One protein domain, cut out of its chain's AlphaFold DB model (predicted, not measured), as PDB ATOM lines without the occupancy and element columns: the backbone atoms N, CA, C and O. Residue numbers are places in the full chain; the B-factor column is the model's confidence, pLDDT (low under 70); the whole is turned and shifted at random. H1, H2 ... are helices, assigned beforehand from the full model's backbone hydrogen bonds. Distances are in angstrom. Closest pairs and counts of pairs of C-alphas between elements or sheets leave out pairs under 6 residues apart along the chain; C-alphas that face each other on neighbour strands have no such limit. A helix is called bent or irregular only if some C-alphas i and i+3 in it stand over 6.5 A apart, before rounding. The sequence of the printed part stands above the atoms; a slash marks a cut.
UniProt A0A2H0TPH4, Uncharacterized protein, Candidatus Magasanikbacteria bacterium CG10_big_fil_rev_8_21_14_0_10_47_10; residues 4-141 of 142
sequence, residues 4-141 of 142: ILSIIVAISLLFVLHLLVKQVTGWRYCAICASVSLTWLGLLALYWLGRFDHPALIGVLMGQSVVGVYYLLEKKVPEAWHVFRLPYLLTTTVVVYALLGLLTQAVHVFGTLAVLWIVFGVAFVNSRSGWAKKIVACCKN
ATOM      1  N   ILE A   4     -44.759  27.265  19.295       89.69
ATOM      2  CA  ILE A   4     -45.592  28.319  18.699       89.69
ATOM      3  C   ILE A   4     -46.582  28.898  19.716       89.69
ATOM      4  O   ILE A   4     -46.703  30.114  19.820       89.69
ATOM      5  N   LEU A   5     -47.266  28.056  20.498       90.75
ATOM      6  CA  LEU A   5     -48.190  28.545  21.524       90.75
ATOM      7  C   LEU A   5     -47.449  29.347  22.595       90.75
ATOM      8  O   LEU A   5     -47.918  30.406  23.001       90.75
ATOM      9  N   SER A   6     -46.262  28.886  22.989       90.62
ATOM     10  CA  SER A   6     -45.411  29.598  23.946       90.62
ATOM     11  C   SER A   6     -45.012  30.982  23.418       90.62
ATOM     12  O   SER A   6     -45.082  31.959  24.157       90.62
ATOM     13  N   ILE A   7     -44.685  31.087  22.124       92.06
ATOM     14  CA  ILE A   7     -44.390  32.356  21.439       92.06
ATOM     15  C   ILE A   7     -45.609  33.289  21.436       92.06
ATOM     16  O   ILE A   7     -45.487  34.452  21.814       92.06
ATOM     17  N   ILE A   8     -46.788  32.797  21.039       91.44
ATOM     18  CA  ILE A   8     -48.024  33.597  20.983       91.44
ATOM     19  C   ILE A   8     -48.371  34.147  22.366       91.44
ATOM     20  O   ILE A   8     -48.664  35.338  22.506       91.44
ATOM     21  N   VAL A   9     -48.318  33.292  23.389       92.06
ATOM     22  CA  VAL A   9     -48.595  33.678  24.774       92.06
ATOM     23  C   VAL A   9     -47.559  34.690  25.263       92.06
ATOM     24  O   VAL A   9     -47.946  35.721  25.808       92.06
ATOM     25  N   ALA A  10     -46.267  34.459  25.013       93.44
ATOM     26  CA  ALA A  10     -45.199  35.374  25.410       93.44
ATOM     27  C   ALA A  10     -45.357  36.765  24.778       93.44
ATOM     28  O   ALA A  10     -45.353  37.761  25.500       93.44
ATOM     29  N   ILE A  11     -45.578  36.846  23.459       92.69
ATOM     30  CA  ILE A  11     -45.786  38.126  22.762       92.69
ATOM     31  C   ILE A  11     -47.031  38.832  23.303       92.69
ATOM     32  O   ILE A  11     -46.998  40.038  23.531       92.69
ATOM     33  N   SER A  12     -48.121  38.098  23.535       91.38
ATOM     34  CA  SER A  12     -49.374  38.670  24.042       91.38
ATOM     35  C   SER A  12     -49.218  39.231  25.457       91.38
ATOM     36  O   SER A  12     -49.670  40.342  25.731       91.38
ATOM     37  N   LEU A  13     -48.540  38.501  26.348       92.94
ATOM     38  CA  LEU A  13     -48.257  38.948  27.714       92.94
ATOM     39  C   LEU A  13     -47.326  40.163  27.729       92.94
ATOM     40  O   LEU A  13     -47.625  41.153  28.395       92.94
ATOM     41  N   LEU A  14     -46.233  40.118  26.959       92.56
ATOM     42  CA  LEU A  14     -45.311  41.246  26.819       92.56
ATOM     43  C   LEU A  14     -46.011  42.474  26.235       92.56
ATOM     44  O   LEU A  14     -45.764  43.588  26.687       92.56
ATOM     45  N   PHE A  15     -46.934  42.279  25.293       90.12
ATOM     46  CA  PHE A  15     -47.701  43.372  24.716       90.12
ATOM     47  C   PHE A  15     -48.580  44.063  25.754       90.12
ATOM     48  O   PHE A  15     -48.552  45.289  25.857       90.12
ATOM     49  N   VAL A  16     -49.315  43.293  26.558       89.19
ATOM     50  CA  VAL A  16     -50.117  43.847  27.658       89.19
ATOM     51  C   VAL A  16     -49.221  44.561  28.672       89.19
ATOM     52  O   VAL A  16     -49.535  45.678  29.078       89.19
ATOM     53  N   LEU A  17     -48.073  43.976  29.026       91.00
ATOM     54  CA  LEU A  17     -47.109  44.592  29.937       91.00
ATOM     55  C   LEU A  17     -46.600  45.937  29.395       91.00
ATOM     56  O   LEU A  17     -46.632  46.941  30.104       91.00
ATOM     57  N   HIS A  18     -46.195  45.990  28.126       88.62
ATOM     58  CA  HIS A  18     -45.737  47.223  27.491       88.62
ATOM     59  C   HIS A  18     -46.842  48.272  27.364       88.62
ATOM     60  O   HIS A  18     -46.562  49.460  27.531       88.62
ATOM     61  N   LEU A  19     -48.094  47.870  27.128       85.12
ATOM     62  CA  LEU A  19     -49.229  48.794  27.164       85.12
ATOM     63  C   LEU A  19     -49.428  49.406  28.554       85.12
ATOM     64  O   LEU A  19     -49.631  50.615  28.655       85.12
ATOM     65  N   LEU A  20     -49.328  48.607  29.620       86.50
ATOM     66  CA  LEU A  20     -49.418  49.106  30.994       86.50
ATOM     67  C   LEU A  20     -48.272  50.072  31.311       86.50
ATOM     68  O   LEU A  20     -48.511  51.171  31.807       86.50
ATOM     69  N   VAL A  21     -47.036  49.713  30.951       87.44
ATOM     70  CA  VAL A  21     -45.864  50.590  31.112       87.44
ATOM     71  C   VAL A  21     -46.069  51.900  30.362       87.44
ATOM     72  O   VAL A  21     -45.812  52.971  30.907       87.44
ATOM     73  N   LYS A  22     -46.572  51.843  29.129       84.88
ATOM     74  CA  LYS A  22     -46.860  53.023  28.313       84.88
ATOM     75  C   LYS A  22     -47.929  53.916  28.937       84.88
ATOM     76  O   LYS A  22     -47.782  55.134  28.939       84.88
ATOM     77  N   GLN A  23     -48.975  53.319  29.504       82.19
ATOM     78  CA  GLN A  23     -50.033  54.047  30.197       82.19
ATOM     79  C   GLN A  23     -49.517  54.781  31.446       82.19
ATOM     80  O   GLN A  23     -49.999  55.872  31.736       82.19
ATOM     81  N   VAL A  24     -48.548  54.205  32.165       85.06
ATOM     82  CA  VAL A  24     -47.972  54.798  33.387       85.06
ATOM     83  C   VAL A  24     -46.888  55.832  33.074       85.06
ATOM     84  O   VAL A  24     -46.843  56.884  33.701       85.06
ATOM     85  N   THR A  25     -46.016  55.553  32.104       83.56
ATOM     86  CA  THR A  25     -44.839  56.390  31.795       83.56
ATOM     87  C   THR A  25     -45.107  57.479  30.757       83.56
ATOM     88  O   THR A  25     -44.340  58.432  30.660       83.56
ATOM     89  N   GLY A  26     -46.164  57.349  29.948       76.69
ATOM     90  CA  GLY A  26     -46.480  58.286  28.864       76.69
ATOM     91  C   GLY A  26     -45.520  58.230  27.666       76.69
ATOM     92  O   GLY A  26     -45.622  59.063  26.762       76.69
ATOM     93  N   TRP A  27     -44.594  57.267  27.629       80.19
ATOM     94  CA  TRP A  27     -43.572  57.180  26.586       80.19
ATOM     95  C   TRP A  27     -44.158  56.718  25.241       80.19
ATOM     96  O   TRP A  27     -45.001  55.826  25.178       80.19
ATOM     97  N   ARG A  28     -43.719  57.315  24.130       77.81
ATOM     98  CA  ARG A  28     -44.195  56.983  22.779       77.81
ATOM     99  C   ARG A  28     -43.234  55.999  22.118       77.81
ATOM    100  O   ARG A  28     -42.194  56.396  21.604       77.81
ATOM    101  N   TYR A  29     -43.557  54.713  22.229       82.38
ATOM    102  CA  TYR A  29     -42.916  53.648  21.466       82.38
ATOM    103  C   TYR A  29     -43.940  52.587  21.038       82.38
ATOM    104  O   TYR A  29     -45.044  52.462  21.596       82.38
ATOM    105  N   CYS A  30     -43.540  51.778  20.056       84.19
ATOM    106  CA  CYS A  30     -44.320  50.657  19.546       84.19
ATOM    107  C   CYS A  30     -44.259  49.458  20.511       84.19
ATOM    108  O   CYS A  30     -43.303  48.678  20.503       84.19
ATOM    109  N   ALA A  31     -45.311  49.274  21.317       85.62
ATOM    110  CA  ALA A  31     -45.423  48.159  22.264       85.62
ATOM    111  C   ALA A  31     -45.331  46.782  21.578       85.62
ATOM    112  O   ALA A  31     -44.707  45.868  22.112       85.62
ATOM    113  N   ILE A  32     -45.892  46.633  20.371       84.25
ATOM    114  CA  ILE A  32     -45.812  45.383  19.593       84.25
ATOM    115  C   ILE A  32     -44.366  45.092  19.195       84.25
ATOM    116  O   ILE A  32     -43.884  43.980  19.389       84.25
ATOM    117  N   CYS A  33     -43.666  46.102  18.683       85.31
ATOM    118  CA  CYS A  33     -42.290  45.987  18.222       85.31
ATOM    119  C   CYS A  33     -41.366  45.596  19.380       85.31
ATOM    120  O   CYS A  33     -40.560  44.682  19.231       85.31
ATOM    121  N   ALA A  34     -41.540  46.224  20.549       88.50
ATOM    122  CA  ALA A  34     -40.817  45.861  21.766       88.50
ATOM    123  C   ALA A  34     -41.112  44.415  22.198       88.50
ATOM    124  O   ALA A  34     -40.187  43.649  22.450       88.50
ATOM    125  N   SER A  35     -42.386  44.010  22.189       91.12
ATOM    126  CA  SER A  35     -42.815  42.664  22.601       91.12
ATOM    127  C   SER A  35     -42.253  41.569  21.701       91.12
ATOM    128  O   SER A  35     -41.699  40.582  22.182       91.12
ATOM    129  N   VAL A  36     -42.355  41.749  20.382       90.31
ATOM    130  CA  VAL A  36     -41.792  40.821  19.396       90.31
ATOM    131  C   VAL A  36     -40.270  40.782  19.516       90.31
ATOM    132  O   VAL A  36     -39.698  39.692  19.519       90.31
ATOM    133  N   SER A  37     -39.626  41.946  19.679       91.25
ATOM    134  CA  SER A  37     -38.168  42.040  19.791       91.25
ATOM    135  C   SER A  37     -37.629  41.319  21.015       91.25
ATOM    136  O   SER A  37     -36.731  40.491  20.903       91.25
ATOM    137  N   LEU A  38     -38.233  41.566  22.176       93.06
ATOM    138  CA  LEU A  38     -37.895  40.869  23.413       93.06
ATOM    139  C   LEU A  38     -38.146  39.366  23.309       93.06
ATOM    140  O   LEU A  38     -37.359  38.585  23.836       93.06
ATOM    141  N   THR A  39     -39.203  38.955  22.605       93.88
ATOM    142  CA  THR A  39     -39.499  37.531  22.423       93.88
ATOM    143  C   THR A  39     -38.395  36.841  21.629       93.88
ATOM    144  O   THR A  39     -37.847  35.850  22.103       93.88
ATOM    145  N   TRP A  40     -38.028  37.343  20.444       94.00
ATOM    146  CA  TRP A  40     -36.993  36.673  19.649       94.00
ATOM    147  C   TRP A  40     -35.602  36.809  20.271       94.00
ATOM    148  O   TRP A  40     -34.844  35.849  20.205       94.00
ATOM    149  N   LEU A  41     -35.285  37.929  20.934       94.56
ATOM    150  CA  LEU A  41     -34.033  38.083  21.686       94.56
ATOM    151  C   LEU A  41     -33.944  37.066  22.829       94.56
ATOM    152  O   LEU A  41     -32.912  36.423  23.005       94.56
ATOM    153  N   GLY A  42     -35.037  36.873  23.574       94.06
ATOM    154  CA  GLY A  42     -35.114  35.871  24.634       94.06
ATOM    155  C   GLY A  42     -34.962  34.448  24.099       94.06
ATOM    156  O   GLY A  42     -34.199  33.657  24.651       94.06
ATOM    157  N   LEU A  43     -35.626  34.123  22.986       93.50
ATOM    158  CA  LEU A  43     -35.480  32.819  22.333       93.50
ATOM    159  C   LEU A  43     -34.073  32.603  21.772       93.50
ATOM    160  O   LEU A  43     -33.561  31.492  21.851       93.50
ATOM    161  N   LEU A  44     -33.436  33.647  21.243       93.75
ATOM    162  CA  LEU A  44     -32.064  33.585  20.745       93.75
ATOM    163  C   LEU A  44     -31.071  33.326  21.883       93.75
ATOM    164  O   LEU A  44     -30.190  32.479  21.744       93.75
ATOM    165  N   ALA A  45     -31.255  33.978  23.033       94.88
ATOM    166  CA  ALA A  45     -30.469  33.687  24.228       94.88
ATOM    167  C   ALA A  45     -30.673  32.234  24.700       94.88
ATOM    168  O   ALA A  45     -29.705  31.547  25.021       94.88
ATOM    169  N   LEU A  46     -31.914  31.731  24.692       93.31
ATOM    170  CA  LEU A  46     -32.211  30.331  25.024       93.31
ATOM    171  C   LEU A  46     -31.605  29.342  24.019       93.31
ATOM    172  O   LEU A  46     -31.153  28.274  24.430       93.31
ATOM    173  N   TYR A  47     -31.567  29.698  22.735       93.88
ATOM    174  CA  TYR A  47     -30.912  28.916  21.689       93.88
ATOM    175  C   TYR A  47     -29.405  28.793  21.955       93.88
ATOM    176  O   TYR A  47     -28.872  27.687  21.953       93.88
ATOM    177  N   TRP A  48     -28.721  29.892  22.294       94.19
ATOM    178  CA  TRP A  48     -27.295  29.857  22.659       94.19
ATOM    179  C   TRP A  48     -27.003  29.069  23.940       94.19
ATOM    180  O   TRP A  48     -25.928  28.494  24.073       94.19
ATOM    181  N   LEU A  49     -27.962  28.999  24.865       95.25
ATOM    182  CA  LEU A  49     -27.872  28.188  26.084       95.25
ATOM    183  C   LEU A  49     -28.226  26.703  25.862       95.25
ATOM    184  O   LEU A  49     -28.272  25.949  26.835       95.25
ATOM    185  N   GLY A  50     -28.524  26.281  24.625       92.69
ATOM    186  CA  GLY A  50     -28.923  24.906  24.300       92.69
ATOM    187  C   GLY A  50     -30.283  24.497  24.880       92.69
ATOM    188  O   GLY A  50     -30.529  23.321  25.119       92.69
ATOM    189  N   ARG A  51     -31.155  25.470  25.178       91.88
ATOM    190  CA  ARG A  51     -32.484  25.267  25.793       91.88
ATOM    191  C   ARG A  51     -33.634  25.417  24.793       91.88
ATOM    192  O   ARG A  51     -34.797  25.341  25.190       91.88
ATOM    193  N   PHE A  52     -33.331  25.695  23.527       90.25
ATOM    194  CA  PHE A  52     -34.315  25.889  22.470       90.25
ATOM    195  C   PHE A  52     -33.733  25.445  21.127       90.25
ATOM    196  O   PHE A  52     -32.715  25.981  20.714       90.25
ATOM    197  N   ASP A  53     -34.404  24.531  20.423       89.12
ATOM    198  CA  ASP A  53     -33.822  23.834  19.259       89.12
ATOM    199  C   ASP A  53     -34.484  24.195  17.919       89.12
ATOM    200  O   ASP A  53     -34.314  23.508  16.912       89.12
ATOM    201  N   HIS A  54     -35.266  25.278  17.872       89.19
ATOM    202  CA  HIS A  54     -36.043  25.657  16.687       89.19
ATOM    203  C   HIS A  54     -35.604  27.007  16.093       89.19
ATOM    204  O   HIS A  54     -36.368  27.979  16.134       89.19
ATOM    205  N   PRO A  55     -34.407  27.101  15.483       90.31
ATOM    206  CA  PRO A  55     -33.884  28.357  14.939       90.31
ATOM    207  C   PRO A  55     -34.770  28.945  13.831       90.31
ATOM    208  O   PRO A  55     -34.848  30.163  13.693       90.31
ATOM    209  N   ALA A  56     -35.515  28.109  13.096       90.81
ATOM    210  CA  ALA A  56     -36.493  28.569  12.108       90.81
ATOM    211  C   ALA A  56     -37.587  29.458  12.729       90.81
ATOM    212  O   ALA A  56     -37.987  30.455  12.128       90.81
ATOM    213  N   LEU A  57     -38.037  29.149  13.954       90.81
ATOM    214  CA  LEU A  57     -39.044  29.960  14.644       90.81
ATOM    215  C   LEU A  57     -38.497  31.346  14.993       90.81
ATOM    216  O   LEU A  57     -39.194  32.341  14.789       90.81
ATOM    217  N   ILE A  58     -37.243  31.406  15.449       91.69
ATOM    218  CA  ILE A  58     -36.530  32.656  15.742       91.69
ATOM    219  C   ILE A  58     -36.345  33.462  14.457       91.69
ATOM    220  O   ILE A  58     -36.679  34.643  14.429       91.69
ATOM    221  N   GLY A  59     -35.895  32.822  13.374       91.44
ATOM    222  CA  GLY A  59     -35.656  33.475  12.086       91.44
ATOM    223  C   GLY A  59     -36.894  34.180  11.528       91.44
ATOM    224  O   GLY A  59     -36.800  35.320  11.075       91.44
ATOM    225  N   VAL A  60     -38.077  33.566  11.635       91.12
ATOM    226  CA  VAL A  60     -39.341  34.212  11.231       91.12
ATOM    227  C   VAL A  60     -39.655  35.435  12.102       91.12
ATOM    228  O   VAL A  60     -40.052  36.474  11.570       91.12
ATOM    229  N   LEU A  61     -39.442  35.352  13.422       90.00
ATOM    230  CA  LEU A  61     -39.655  36.485  14.335       90.00
ATOM    231  C   LEU A  61     -38.611  37.597  14.186       90.00
ATOM    232  O   LEU A  61     -38.906  38.733  14.543       90.00
ATOM    233  N   MET A  62     -37.416  37.288  13.687       88.75
ATOM    234  CA  MET A  62     -36.393  38.282  13.358       88.75
ATOM    235  C   MET A  62     -36.689  38.960  12.019       88.75
ATOM    236  O   MET A  62     -36.552  40.173  11.900       88.75
ATOM    237  N   GLY A  63     -37.113  38.187  11.015       84.44
ATOM    238  CA  GLY A  63     -37.362  38.685   9.665       84.44
ATOM    239  C   GLY A  63     -38.627  39.534   9.535       84.44
ATOM    240  O   GLY A  63     -38.631  40.467   8.739       84.44
ATOM    241  N   GLN A  64     -39.692  39.218  10.289       78.75
ATOM    242  CA  GLN A  64     -40.949  39.987  10.422       78.75
ATOM    243  C   GLN A  64     -41.436  40.695   9.142       78.75
ATOM    244  O   GLN A  64     -41.981  41.798   9.187       78.75
ATOM    245  N   SER A  65     -41.328  40.042   7.981       75.69
ATOM    246  CA  SER A  65     -41.861  40.555   6.707       75.69
ATOM    247  C   SER A  65     -43.370  40.825   6.786       75.69
ATOM    248  O   SER A  65     -43.885  41.741   6.141       75.69
ATOM    249  N   VAL A  66     -44.060  40.092   7.665       76.88
ATOM    250  CA  VAL A  66     -45.452  40.307   8.077       76.88
ATOM    251  C   VAL A  66     -45.713  41.750   8.532       76.88
ATOM    252  O   VAL A  66     -46.745  42.321   8.179       76.88
ATOM    253  N   VAL A  67     -44.786  42.374   9.268       76.38
ATOM    254  CA  VAL A  67     -44.915  43.771   9.721       76.38
ATOM    255  C   VAL A  67     -44.892  44.727   8.533       76.38
ATOM    256  O   VAL A  67     -45.687  45.664   8.483       76.38
ATOM    257  N   GLY A  68     -44.034  44.471   7.541       75.56
ATOM    258  CA  GLY A  68     -43.974  45.261   6.309       75.56
ATOM    259  C   GLY A  68     -45.283  45.204   5.515       75.56
ATOM    260  O   GLY A  68     -45.801  46.242   5.099       75.56
ATOM    261  N   VAL A  69     -45.867  44.008   5.372       76.19
ATOM    262  CA  VAL A  69     -47.190  43.828   4.741       76.19
ATOM    263  C   VAL A  69     -48.269  44.575   5.522       76.19
ATOM    264  O   VAL A  69     -49.097  45.267   4.927       76.19
ATOM    265  N   TYR A  70     -48.233  44.495   6.853       80.75
ATOM    266  CA  TYR A  70     -49.168  45.226   7.696       80.75
ATOM    267  C   TYR A  70     -49.060  46.746   7.497       80.75
ATOM    268  O   TYR A  70     -50.088  47.397   7.357       80.75
ATOM    269  N   TYR A  71     -47.857  47.321   7.400       76.69
ATOM    270  CA  TYR A  71     -47.680  48.758   7.141       76.69
ATOM    271  C   TYR A  71     -48.275  49.216   5.802       76.69
ATOM    272  O   TYR A  71     -48.772  50.339   5.689       76.69
ATOM    273  N   LEU A  72     -48.235  48.367   4.771       81.12
ATOM    274  CA  LEU A  72     -48.885  48.663   3.491       81.12
ATOM    275  C   LEU A  72     -50.410  48.629   3.610       81.12
ATOM    276  O   LEU A  72     -51.092  49.456   3.002       81.12
ATOM    277  N   LEU A  73     -50.936  47.686   4.396       79.88
ATOM    278  CA  LEU A  73     -52.364  47.567   4.668       79.88
ATOM    279  C   LEU A  73     -52.862  48.733   5.532       79.88
ATOM    280  O   LEU A  73     -53.895  49.315   5.225       79.88
ATOM    281  N   GLU A  74     -52.096  49.131   6.546       79.19
ATOM    282  CA  GLU A  74     -52.400  50.232   7.462       79.19
ATOM    283  C   GLU A  74     -52.737  51.531   6.720       79.19
ATOM    284  O   GLU A  74     -53.705  52.201   7.056       79.19
ATOM    285  N   LYS A  75     -52.012  51.845   5.640       79.12
ATOM    286  CA  LYS A  75     -52.262  53.047   4.824       79.12
ATOM    287  C   LYS A  75     -53.637  53.077   4.150       79.12
ATOM    288  O   LYS A  75     -54.057  54.134   3.688       79.12
ATOM    289  N   LYS A  76     -54.312  51.932   4.035       83.31
ATOM    290  CA  LYS A  76     -55.605  51.787   3.349       83.31
ATOM    291  C   LYS A  76     -56.777  51.582   4.309       83.31
ATOM    292  O   LYS A  76     -57.922  51.623   3.865       83.31
ATOM    293  N   VAL A  77     -56.516  51.318   5.588       81.38
ATOM    294  CA  VAL A  77     -57.546  50.924   6.557       81.38
ATOM    295  C   VAL A  77     -57.820  52.092   7.515       81.38
ATOM    296  O   VAL A  77     -56.883  52.780   7.913       81.38
ATOM    297  N   PRO A  78     -59.079  52.339   7.924       79.75
ATOM    298  CA  PRO A  78     -59.377  53.376   8.906       79.75
ATOM    299  C   PRO A  78     -58.681  53.117  10.247       79.75
ATOM    300  O   PRO A  78     -58.650  51.984  10.731       79.75
ATOM    301  N   GLU A  79     -58.241  54.188  10.911       73.69
ATOM    302  CA  GLU A  79     -57.485  54.134  12.172       73.69
ATOM    303  C   GLU A  79     -58.161  53.310  13.282       73.69
ATOM    304  O   GLU A  79     -57.493  52.734  14.141       73.69
ATOM    305  N   ALA A  80     -59.495  53.221  13.266       72.00
ATOM    306  CA  ALA A  80     -60.274  52.420  14.206       72.00
ATOM    307  C   ALA A  80     -59.868  50.931  14.204       72.00
ATOM    308  O   ALA A  80     -59.871  50.281  15.247       72.00
ATOM    309  N   TRP A  81     -59.452  50.394  13.056       78.62
ATOM    310  CA  TRP A  81     -59.078  48.985  12.909       78.62
ATOM    311  C   TRP A  81     -57.657  48.678  13.383       78.62
ATOM    312  O   TRP A  81     -57.274  47.510  13.467       78.62
ATOM    313  N   HIS A  82     -56.868  49.694  13.749       78.50
ATOM    314  CA  HIS A  82     -55.489  49.501  14.211       78.50
ATOM    315  C   HIS A  82     -55.427  48.719  15.532       78.50
ATOM    316  O   HIS A  82     -54.396  48.136  15.857       78.50
ATOM    317  N   VAL A  83     -56.544  48.637  16.258       81.25
ATOM    318  CA  VAL A  83     -56.716  47.794  17.450       81.25
ATOM    319  C   VAL A  83     -56.445  46.320  17.142       81.25
ATOM    320  O   VAL A  83     -55.858  45.623  17.963       81.25
ATOM    321  N   PHE A  84     -56.778  45.853  15.936       86.19
ATOM    322  CA  PHE A  84     -56.592  44.460  15.526       86.19
ATOM    323  C   PHE A  84     -55.177  44.139  15.027       86.19
ATOM    324  O   PHE A  84     -54.931  43.044  14.526       86.19
ATOM    325  N   ARG A  85     -54.220  45.059  15.170       85.06
ATOM    326  CA  ARG A  85     -52.846  44.870  14.685       85.06
ATOM    327  C   ARG A  85     -52.148  43.667  15.308       85.06
ATOM    328  O   ARG A  85     -51.522  42.900  14.586       85.06
ATOM    329  N   LEU A  86     -52.270  43.486  16.626       86.62
ATOM    330  CA  LEU A  86     -51.685  42.336  17.320       86.62
ATOM    331  C   LEU A  86     -52.308  41.005  16.859       86.62
ATOM    332  O   LEU A  86     -51.543  40.147  16.414       86.62
ATOM    333  N   PRO A  87     -53.647  40.814  16.908       90.00
ATOM    334  CA  PRO A  87     -54.254  39.587  16.401       90.00
ATOM    335  C   PRO A  87     -53.897  39.330  14.946       90.00
ATOM    336  O   PRO A  87     -53.567  38.197  14.609       90.00
ATOM    337  N   TYR A  88     -53.885  40.362  14.102       90.38
ATOM    338  CA  TYR A  88     -53.477  40.218  12.712       90.38
ATOM    339  C   TYR A  88     -52.039  39.706  12.603       90.38
ATOM    340  O   TYR A  88     -51.822  38.654  12.012       90.38
ATOM    341  N   LEU A  89     -51.075  40.381  13.236       89.62
ATOM    342  CA  LEU A  89     -49.656  40.029  13.166       89.62
ATOM    343  C   LEU A  89     -49.395  38.600  13.653       89.62
ATOM    344  O   LEU A  89     -48.698  37.838  12.981       89.62
ATOM    345  N   LEU A  90     -49.984  38.209  14.786       91.50
ATOM    346  CA  LEU A  90     -49.872  36.845  15.306       91.50
ATOM    347  C   LEU A  90     -50.509  35.828  14.353       91.50
ATOM    348  O   LEU A  90     -49.915  34.784  14.095       91.50
ATOM    349  N   THR A  91     -51.670  36.151  13.776       92.31
ATOM    350  CA  THR A  91     -52.351  35.286  12.802       92.31
ATOM    351  C   THR A  91     -51.481  35.055  11.571       92.31
ATOM    352  O   THR A  91     -51.251  33.912  11.188       92.31
ATOM    353  N   THR A  92     -50.940  36.114  10.964       90.19
ATOM    354  CA  THR A  92     -50.097  35.979   9.770       90.19
ATOM    355  C   THR A  92     -48.781  35.269  10.089       90.19
ATOM    356  O   THR A  92     -48.310  34.469   9.287       90.19
ATOM    357  N   THR A  93     -48.210  35.494  11.276       90.88
ATOM    358  CA  THR A  93     -47.012  34.770  11.736       90.88
ATOM    359  C   THR A  93     -47.290  33.267  11.852       90.88
ATOM    360  O   THR A  93     -46.499  32.451  11.383       90.88
ATOM    361  N   VAL A  94     -48.448  32.885  12.400       92.06
ATOM    362  CA  VAL A  94     -48.888  31.481  12.449       92.06
ATOM    363  C   VAL A  94     -49.102  30.907  11.053       92.06
ATOM    364  O   VAL A  94     -48.723  29.764  10.820       92.06
ATOM    365  N   VAL A  95     -49.646  31.682  10.110       91.88
ATOM    366  CA  VAL A  95     -49.758  31.255   8.705       91.88
ATOM    367  C   VAL A  95     -48.377  30.965   8.113       91.88
ATOM    368  O   VAL A  95     -48.204  29.919   7.497       91.88
ATOM    369  N   VAL A  96     -47.374  31.817   8.349       91.38
ATOM    370  CA  VAL A  96     -45.993  31.552   7.905       91.38
ATOM    371  C   VAL A  96     -45.451  30.262   8.530       91.38
ATOM    372  O   VAL A  96     -44.890  29.430   7.821       91.38
ATOM    373  N   TYR A  97     -45.672  30.030   9.827       90.81
ATOM    374  CA  TYR A  97     -45.272  28.771  10.467       90.81
ATOM    375  C   TYR A  97     -46.009  27.545   9.928       90.81
ATOM    376  O   TYR A  97     -45.412  26.474   9.824       90.81
ATOM    377  N   ALA A  98     -47.282  27.691   9.563       91.19
ATOM    378  CA  ALA A  98     -48.055  26.637   8.924       91.19
ATOM    379  C   ALA A  98     -47.516  26.308   7.526       91.19
ATOM    380  O   ALA A  98     -47.349  25.133   7.213       91.19
ATOM    381  N   LEU A  99     -47.164  27.324   6.729       90.50
ATOM    382  CA  LEU A  99     -46.541  27.144   5.412       90.50
ATOM    383  C   LEU A  99     -45.173  26.454   5.498       90.50
ATOM    384  O   LEU A  99     -44.818  25.690   4.608       90.50
ATOM    385  N   LEU A 100     -44.430  26.679   6.583       89.25
ATOM    386  CA  LEU A 100     -43.163  25.994   6.864       89.25
ATOM    387  C   LEU A 100     -43.344  24.571   7.428       89.25
ATOM    388  O   LEU A 100     -42.353  23.917   7.742       89.25
ATOM    389  N   GLY A 101     -44.580  24.089   7.604       89.94
ATOM    390  CA  GLY A 101     -44.859  22.766   8.171       89.94
ATOM    391  C   GLY A 101     -44.528  22.637   9.663       89.94
ATOM    392  O   GLY A 101     -44.458  21.531  10.188       89.94
ATOM    393  N   LEU A 102     -44.336  23.757  10.368       86.56
ATOM    394  CA  LEU A 102     -43.941  23.790  11.784       86.56
ATOM    395  C   LEU A 102     -45.142  23.784  12.741       86.56
ATOM    396  O   LEU A 102     -44.975  23.825  13.963       86.56
ATOM    397  N   LEU A 103     -46.366  23.764  12.201       86.62
ATOM    398  CA  LEU A 103     -47.585  23.868  12.988       86.62
ATOM    399  C   LEU A 103     -47.864  22.568  13.747       86.62
ATOM    400  O   LEU A 103     -48.418  21.608  13.221       86.62
ATOM    401  N   THR A 104     -47.524  22.574  15.031       83.69
ATOM    402  CA  THR A 104     -47.873  21.511  15.973       83.69
ATOM    403  C   THR A 104     -49.049  21.948  16.840       83.69
ATOM    404  O   THR A 104     -49.154  23.112  17.226       83.69
ATOM    405  N   GLN A 105     -49.952  21.013  17.160       86.00
ATOM    406  CA  GLN A 105     -51.135  21.275  17.997       86.00
ATOM    407  C   GLN A 105     -52.041  22.397  17.450       86.00
ATOM    408  O   GLN A 105     -52.426  23.311  18.180       86.00
ATOM    409  N   ALA A 106     -52.415  22.299  16.170       86.56
ATOM    410  CA  ALA A 106     -53.232  23.286  15.461       86.56
ATOM    411  C   ALA A 106     -54.467  23.749  16.256       86.56
ATOM    412  O   ALA A 106     -54.698  24.947  16.375       86.56
ATOM    413  N   VAL A 107     -55.208  22.823  16.878       88.62
ATOM    414  CA  VAL A 107     -56.409  23.135  17.677       88.62
ATOM    415  C   VAL A 107     -56.117  24.142  18.796       88.62
ATOM    416  O   VAL A 107     -56.864  25.098  18.973       88.62
ATOM    417  N   HIS A 108     -55.006  23.973  19.519       88.94
ATOM    418  CA  HIS A 108     -54.639  24.874  20.613       88.94
ATOM    419  C   HIS A 108     -54.178  26.233  20.077       88.94
ATOM    420  O   HIS A 108     -54.576  27.271  20.599       88.94
ATOM    421  N   VAL A 109     -53.382  26.237  19.001       89.62
ATOM    422  CA  VAL A 109     -52.908  27.472  18.360       89.62
ATOM    423  C   VAL A 109     -54.089  28.295  17.841       89.62
ATOM    424  O   VAL A 109     -54.239  29.458  18.216       89.62
ATOM    425  N   PHE A 110     -54.984  27.689  17.061       91.19
ATOM    426  CA  PHE A 110     -56.180  28.364  16.555       91.19
ATOM    427  C   PHE A 110     -57.136  28.771  17.677       91.19
ATOM    428  O   PHE A 110     -57.686  29.867  17.617       91.19
ATOM    429  N   GLY A 111     -57.278  27.960  18.731       91.50
ATOM    430  CA  GLY A 111     -58.051  28.320  19.919       91.50
ATOM    431  C   GLY A 111     -57.521  29.587  20.597       91.50
ATOM    432  O   GLY A 111     -58.286  30.514  20.853       91.50
ATOM    433  N   THR A 112     -56.205  29.682  20.821       89.62
ATOM    434  CA  THR A 112     -55.594  30.888  21.415       89.62
ATOM    435  C   THR A 112     -55.740  32.122  20.526       89.62
ATOM    436  O   THR A 112     -56.063  33.197  21.031       89.62
ATOM    437  N   LEU A 113     -55.578  31.978  19.205       91.69
ATOM    438  CA  LEU A 113     -55.827  33.069  18.263       91.69
ATOM    439  C   LEU A 113     -57.291  33.514  18.299       91.69
ATOM    440  O   LEU A 113     -57.548  34.712  18.373       91.69
ATOM    441  N   ALA A 114     -58.244  32.579  18.295       92.50
ATOM    442  CA  ALA A 114     -59.668  32.893  18.358       92.50
ATOM    443  C   ALA A 114     -60.016  33.668  19.637       92.50
ATOM    444  O   ALA A 114     -60.682  34.699  19.563       92.50
ATOM    445  N   VAL A 115     -59.498  33.240  20.794       92.81
ATOM    446  CA  VAL A 115     -59.660  33.968  22.063       92.81
ATOM    447  C   VAL A 115     -59.089  35.380  21.954       92.81
ATOM    448  O   VAL A 115     -59.751  36.336  22.349       92.81
ATOM    449  N   LEU A 116     -57.897  35.541  21.379       90.88
ATOM    450  CA  LEU A 116     -57.267  36.850  21.229       90.88
ATOM    451  C   LEU A 116     -58.081  37.768  20.300       90.88
ATOM    452  O   LEU A 116     -58.324  38.924  20.638       90.88
ATOM    453  N   TRP A 117     -58.593  37.248  19.184       93.44
ATOM    454  CA  TRP A 117     -59.516  37.976  18.309       93.44
ATOM    455  C   TRP A 117     -60.805  38.386  19.026       93.44
ATOM    456  O   TRP A 117     -61.232  39.530  18.885       93.44
ATOM    457  N   ILE A 118     -61.396  37.497  19.828       92.38
ATOM    458  CA  ILE A 118     -62.597  37.796  20.619       92.38
ATOM    459  C   ILE A 118     -62.302  38.892  21.645       92.38
ATOM    460  O   ILE A 118     -63.052  39.860  21.720       92.38
ATOM    461  N   VAL A 119     -61.199  38.798  22.393       89.25
ATOM    462  CA  VAL A 119     -60.815  39.798  23.405       89.25
ATOM    463  C   VAL A 119     -60.644  41.179  22.772       89.25
ATOM    464  O   VAL A 119     -61.215  42.155  23.260       89.25
ATOM    465  N   PHE A 120     -59.916  41.273  21.656       86.75
ATOM    466  CA  PHE A 120     -59.740  42.542  20.946       86.75
ATOM    467  C   PHE A 120     -61.033  43.022  20.270       86.75
ATOM    468  O   PHE A 120     -61.286  44.224  20.236       86.75
ATOM    469  N   GLY A 121     -61.885  42.110  19.794       87.19
ATOM    470  CA  GLY A 121     -63.204  42.425  19.241       87.19
ATOM    471  C   GLY A 121     -64.149  43.017  20.285       87.19
ATOM    472  O   GLY A 121     -64.750  44.065  20.055       87.19
ATOM    473  N   VAL A 122     -64.213  42.408  21.471       86.75
ATOM    474  CA  VAL A 122     -64.967  42.925  22.620       86.75
ATOM    475  C   VAL A 122     -64.400  44.272  23.062       86.75
ATOM    476  O   VAL A 122     -65.165  45.216  23.256       86.75
ATOM    477  N   ALA A 123     -63.074  44.408  23.155       82.56
ATOM    478  CA  ALA A 123     -62.432  45.681  23.479       82.56
ATOM    479  C   ALA A 123     -62.752  46.773  22.444       82.56
ATOM    480  O   ALA A 123     -62.972  47.921  22.821       82.56
ATOM    481  N   PHE A 124     -62.834  46.428  21.157       83.62
ATOM    482  CA  PHE A 124     -63.197  47.351  20.084       83.62
ATOM    483  C   PHE A 124     -64.658  47.807  20.184       83.62
ATOM    484  O   PHE A 124     -64.915  49.011  20.185       83.62
ATOM    485  N   VAL A 125     -65.613  46.887  20.347       84.81
ATOM    486  CA  VAL A 125     -67.037  47.235  20.529       84.81
ATOM    487  C   VAL A 125     -67.225  48.076  21.795       84.81
ATOM    488  O   VAL A 125     -67.900  49.108  21.774       84.81
ATOM    489  N   ASN A 126     -66.551  47.688  22.879       79.81
ATOM    490  CA  ASN A 126     -66.607  48.385  24.156       79.81
ATOM    491  C   ASN A 126     -65.764  49.672  24.192       79.81
ATOM    492  O   ASN A 126     -65.894  50.439  25.138       79.81
ATOM    493  N   SER A 127     -64.942  49.969  23.179       66.44
ATOM    494  CA  SER A 127     -64.195  51.239  23.063       66.44
ATOM    495  C   SER A 127     -65.087  52.458  22.828       66.44
ATOM    496  O   SER A 127     -64.640  53.597  22.985       66.44
ATOM    497  N   ARG A 128     -66.380  52.230  22.552       62.53
ATOM    498  CA  ARG A 128     -67.427  53.247  22.706       62.53
ATOM    499  C   ARG A 128     -67.630  53.681  24.170       62.53
ATOM    500  O   ARG A 128     -68.157  54.765  24.395       62.53
ATOM    501  N   SER A 129     -67.177  52.894  25.149       55.66
ATOM    502  CA  SER A 129     -67.096  53.238  26.577       55.66
ATOM    503  C   SER A 129     -65.686  53.741  26.964       55.66
ATOM    504  O   SER A 129     -64.675  53.389  26.352       55.66
ATOM    505  N   GLY A 130     -65.599  54.620  27.969       59.28
ATOM    506  CA  GLY A 130     -64.461  55.539  28.152       59.28
ATOM    507  C   GLY A 130     -63.069  54.933  28.418       59.28
ATOM    508  O   GLY A 130     -62.066  55.537  28.042       59.28
ATOM    509  N   TRP A 131     -62.969  53.754  29.035       56.44
ATOM    510  CA  TRP A 131     -61.689  53.142  29.438       56.44
ATOM    511  C   TRP A 131     -60.993  52.412  28.282       56.44
ATOM    512  O   TRP A 131     -59.790  52.583  28.073       56.44
ATOM    513  N   ALA A 132     -61.751  51.694  27.453       61.50
ATOM    514  CA  ALA A 132     -61.230  51.053  26.250       61.50
ATOM    515  C   ALA A 132     -60.765  52.088  25.204       61.50
ATOM    516  O   ALA A 132     -59.811  51.834  24.472       61.50
ATOM    517  N   LYS A 133     -61.316  53.310  25.216       64.88
ATOM    518  CA  LYS A 133     -60.826  54.435  24.400       64.88
ATOM    519  C   LYS A 133     -59.363  54.797  24.700       64.88
ATOM    520  O   LYS A 133     -58.621  55.117  23.774       64.88
ATOM    521  N   LYS A 134     -58.923  54.699  25.965       65.19
ATOM    522  CA  LYS A 134     -57.518  54.929  26.355       65.19
ATOM    523  C   LYS A 134     -56.599  53.830  25.830       65.19
ATOM    524  O   LYS A 134     -55.551  54.154  25.285       65.19
ATOM    525  N   ILE A 135     -57.003  52.561  25.937       64.44
ATOM    526  CA  ILE A 135     -56.224  51.418  25.428       64.44
ATOM    527  C   ILE A 135     -56.092  51.510  23.905       64.44
ATOM    528  O   ILE A 135     -54.987  51.438  23.375       64.44
ATOM    529  N   VAL A 136     -57.199  51.771  23.204       64.62
ATOM    530  CA  VAL A 136     -57.212  51.963  21.747       64.62
ATOM    531  C   VAL A 136     -56.346  53.154  21.332       64.62
ATOM    532  O   VAL A 136     -55.558  53.032  20.400       64.62
ATOM    533  N   ALA A 137     -56.409  54.280  22.051       66.00
ATOM    534  CA  ALA A 137     -55.534  55.425  21.796       66.00
ATOM    535  C   ALA A 137     -54.047  55.096  22.034       66.00
ATOM    536  O   ALA A 137     -53.188  55.541  21.275       66.00
ATOM    537  N   CYS A 138     -53.739  54.282  23.049       65.06
ATOM    538  CA  CYS A 138     -52.380  53.835  23.359       65.06
ATOM    539  C   CYS A 138     -51.816  52.880  22.291       65.06
ATOM    540  O   CYS A 138     -50.631  52.953  21.955       65.06
ATOM    541  N   CYS A 139     -52.676  52.021  21.730       66.94
ATOM    542  CA  CYS A 139     -52.367  51.149  20.596       66.94
ATOM    543  C   CYS A 139     -52.212  51.922  19.277       66.94
ATOM    544  O   CYS A 139     -51.462  51.487  18.403       66.94
ATOM    545  N   LYS A 140     -52.921  53.049  19.133       63.31
ATOM    546  CA  LYS A 140     -52.946  53.889  17.929       63.31
ATOM    547  C   LYS A 140     -51.734  54.818  17.815       63.31
ATOM    548  O   LYS A 140     -51.181  54.949  16.732       63.31
ATOM    549  N   ASN A 141     -51.319  55.450  18.911       60.25
ATOM    550  CA  ASN A 141     -50.212  56.409  18.894       60.25
ATOM    551  C   ASN A 141     -48.885  55.683  19.086       60.25
ATOM    552  O   ASN A 141     -48.603  55.256  20.201       60.25
TER     553      ASN A 141
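AT A GLANCE: This is residues 4 to 141 of the 142 residues of an uncharacterized protein of Candidatus Magasanikbacteria bacterium CG10_big_fil_rev_8_21_14_0_10_47_10 (UniProt A0A2H0TPH4). The kinked helix H5 lies in the middle, with H6 folded back along one side of it and H4 along another. H1 crosses the first half of H2, H3 folds back on H2, and H7 packs across one end of H1, H5 and H6. The printed part has 138 residues with seven named helices, H1 to H7 in order, and no named strand: all helix. It is compact, with a radius of gyration of the C-alphas of 15.4 A, and spans 46 by 31 by 27 A.

IN THESE COORDINATES: H1, residues 4 to 25, is 31.0 A long and begins at C-alpha 4 (-45.592, 28.319, 18.699). H2, residues 31 to 48, is 25.8 A long. H3 has residues 55 to 63 and H4 65 to 74. H5, residues 79 to 99, is 29.9 A long and irregular: C-alphas 83 and 86 are 7.4 A apart, and a kink of 47 degrees lies near residue 86. H6, residues 106 to 126, is 29.7 A long. H7, residues 130 to 140, ends at C-alpha 140 (-52.946, 53.889, 17.929).

HOW THE PARTS SIT: H5 is the hub, touching five helices. H1, H5 and H6 form an up and down bundle, each running against the one before. H5 and H6, a hairpin, touch at Pro 87 and Trp 117, their closest C-alphas, 5.8 A apart. H1 and H5 only just touch, with 3 pairs of C-alphas within 8 A, the closest Ile 8 and Leu 90. H4 and H5, and H2 and H3, are also hairpins. H1 and H2 touch at a steep tilt of 48 degrees, closest at C-alphas 14 and 35, 5.1 A. H7 touches H5 closest at C-alphas 136 and 83, 6.0 A. Every O i to N i+4 pair is within hydrogen-bond range in H1, H2, H3, H4 and H6; in H5 12 of 17 are, in H7 5 of 7.

THE WHOLE: C-alphas 50 and 128, the two farthest apart, are 47.8 A apart. The printed part has no cut and no long link. Residues 127 to 141 have pLDDT under 70.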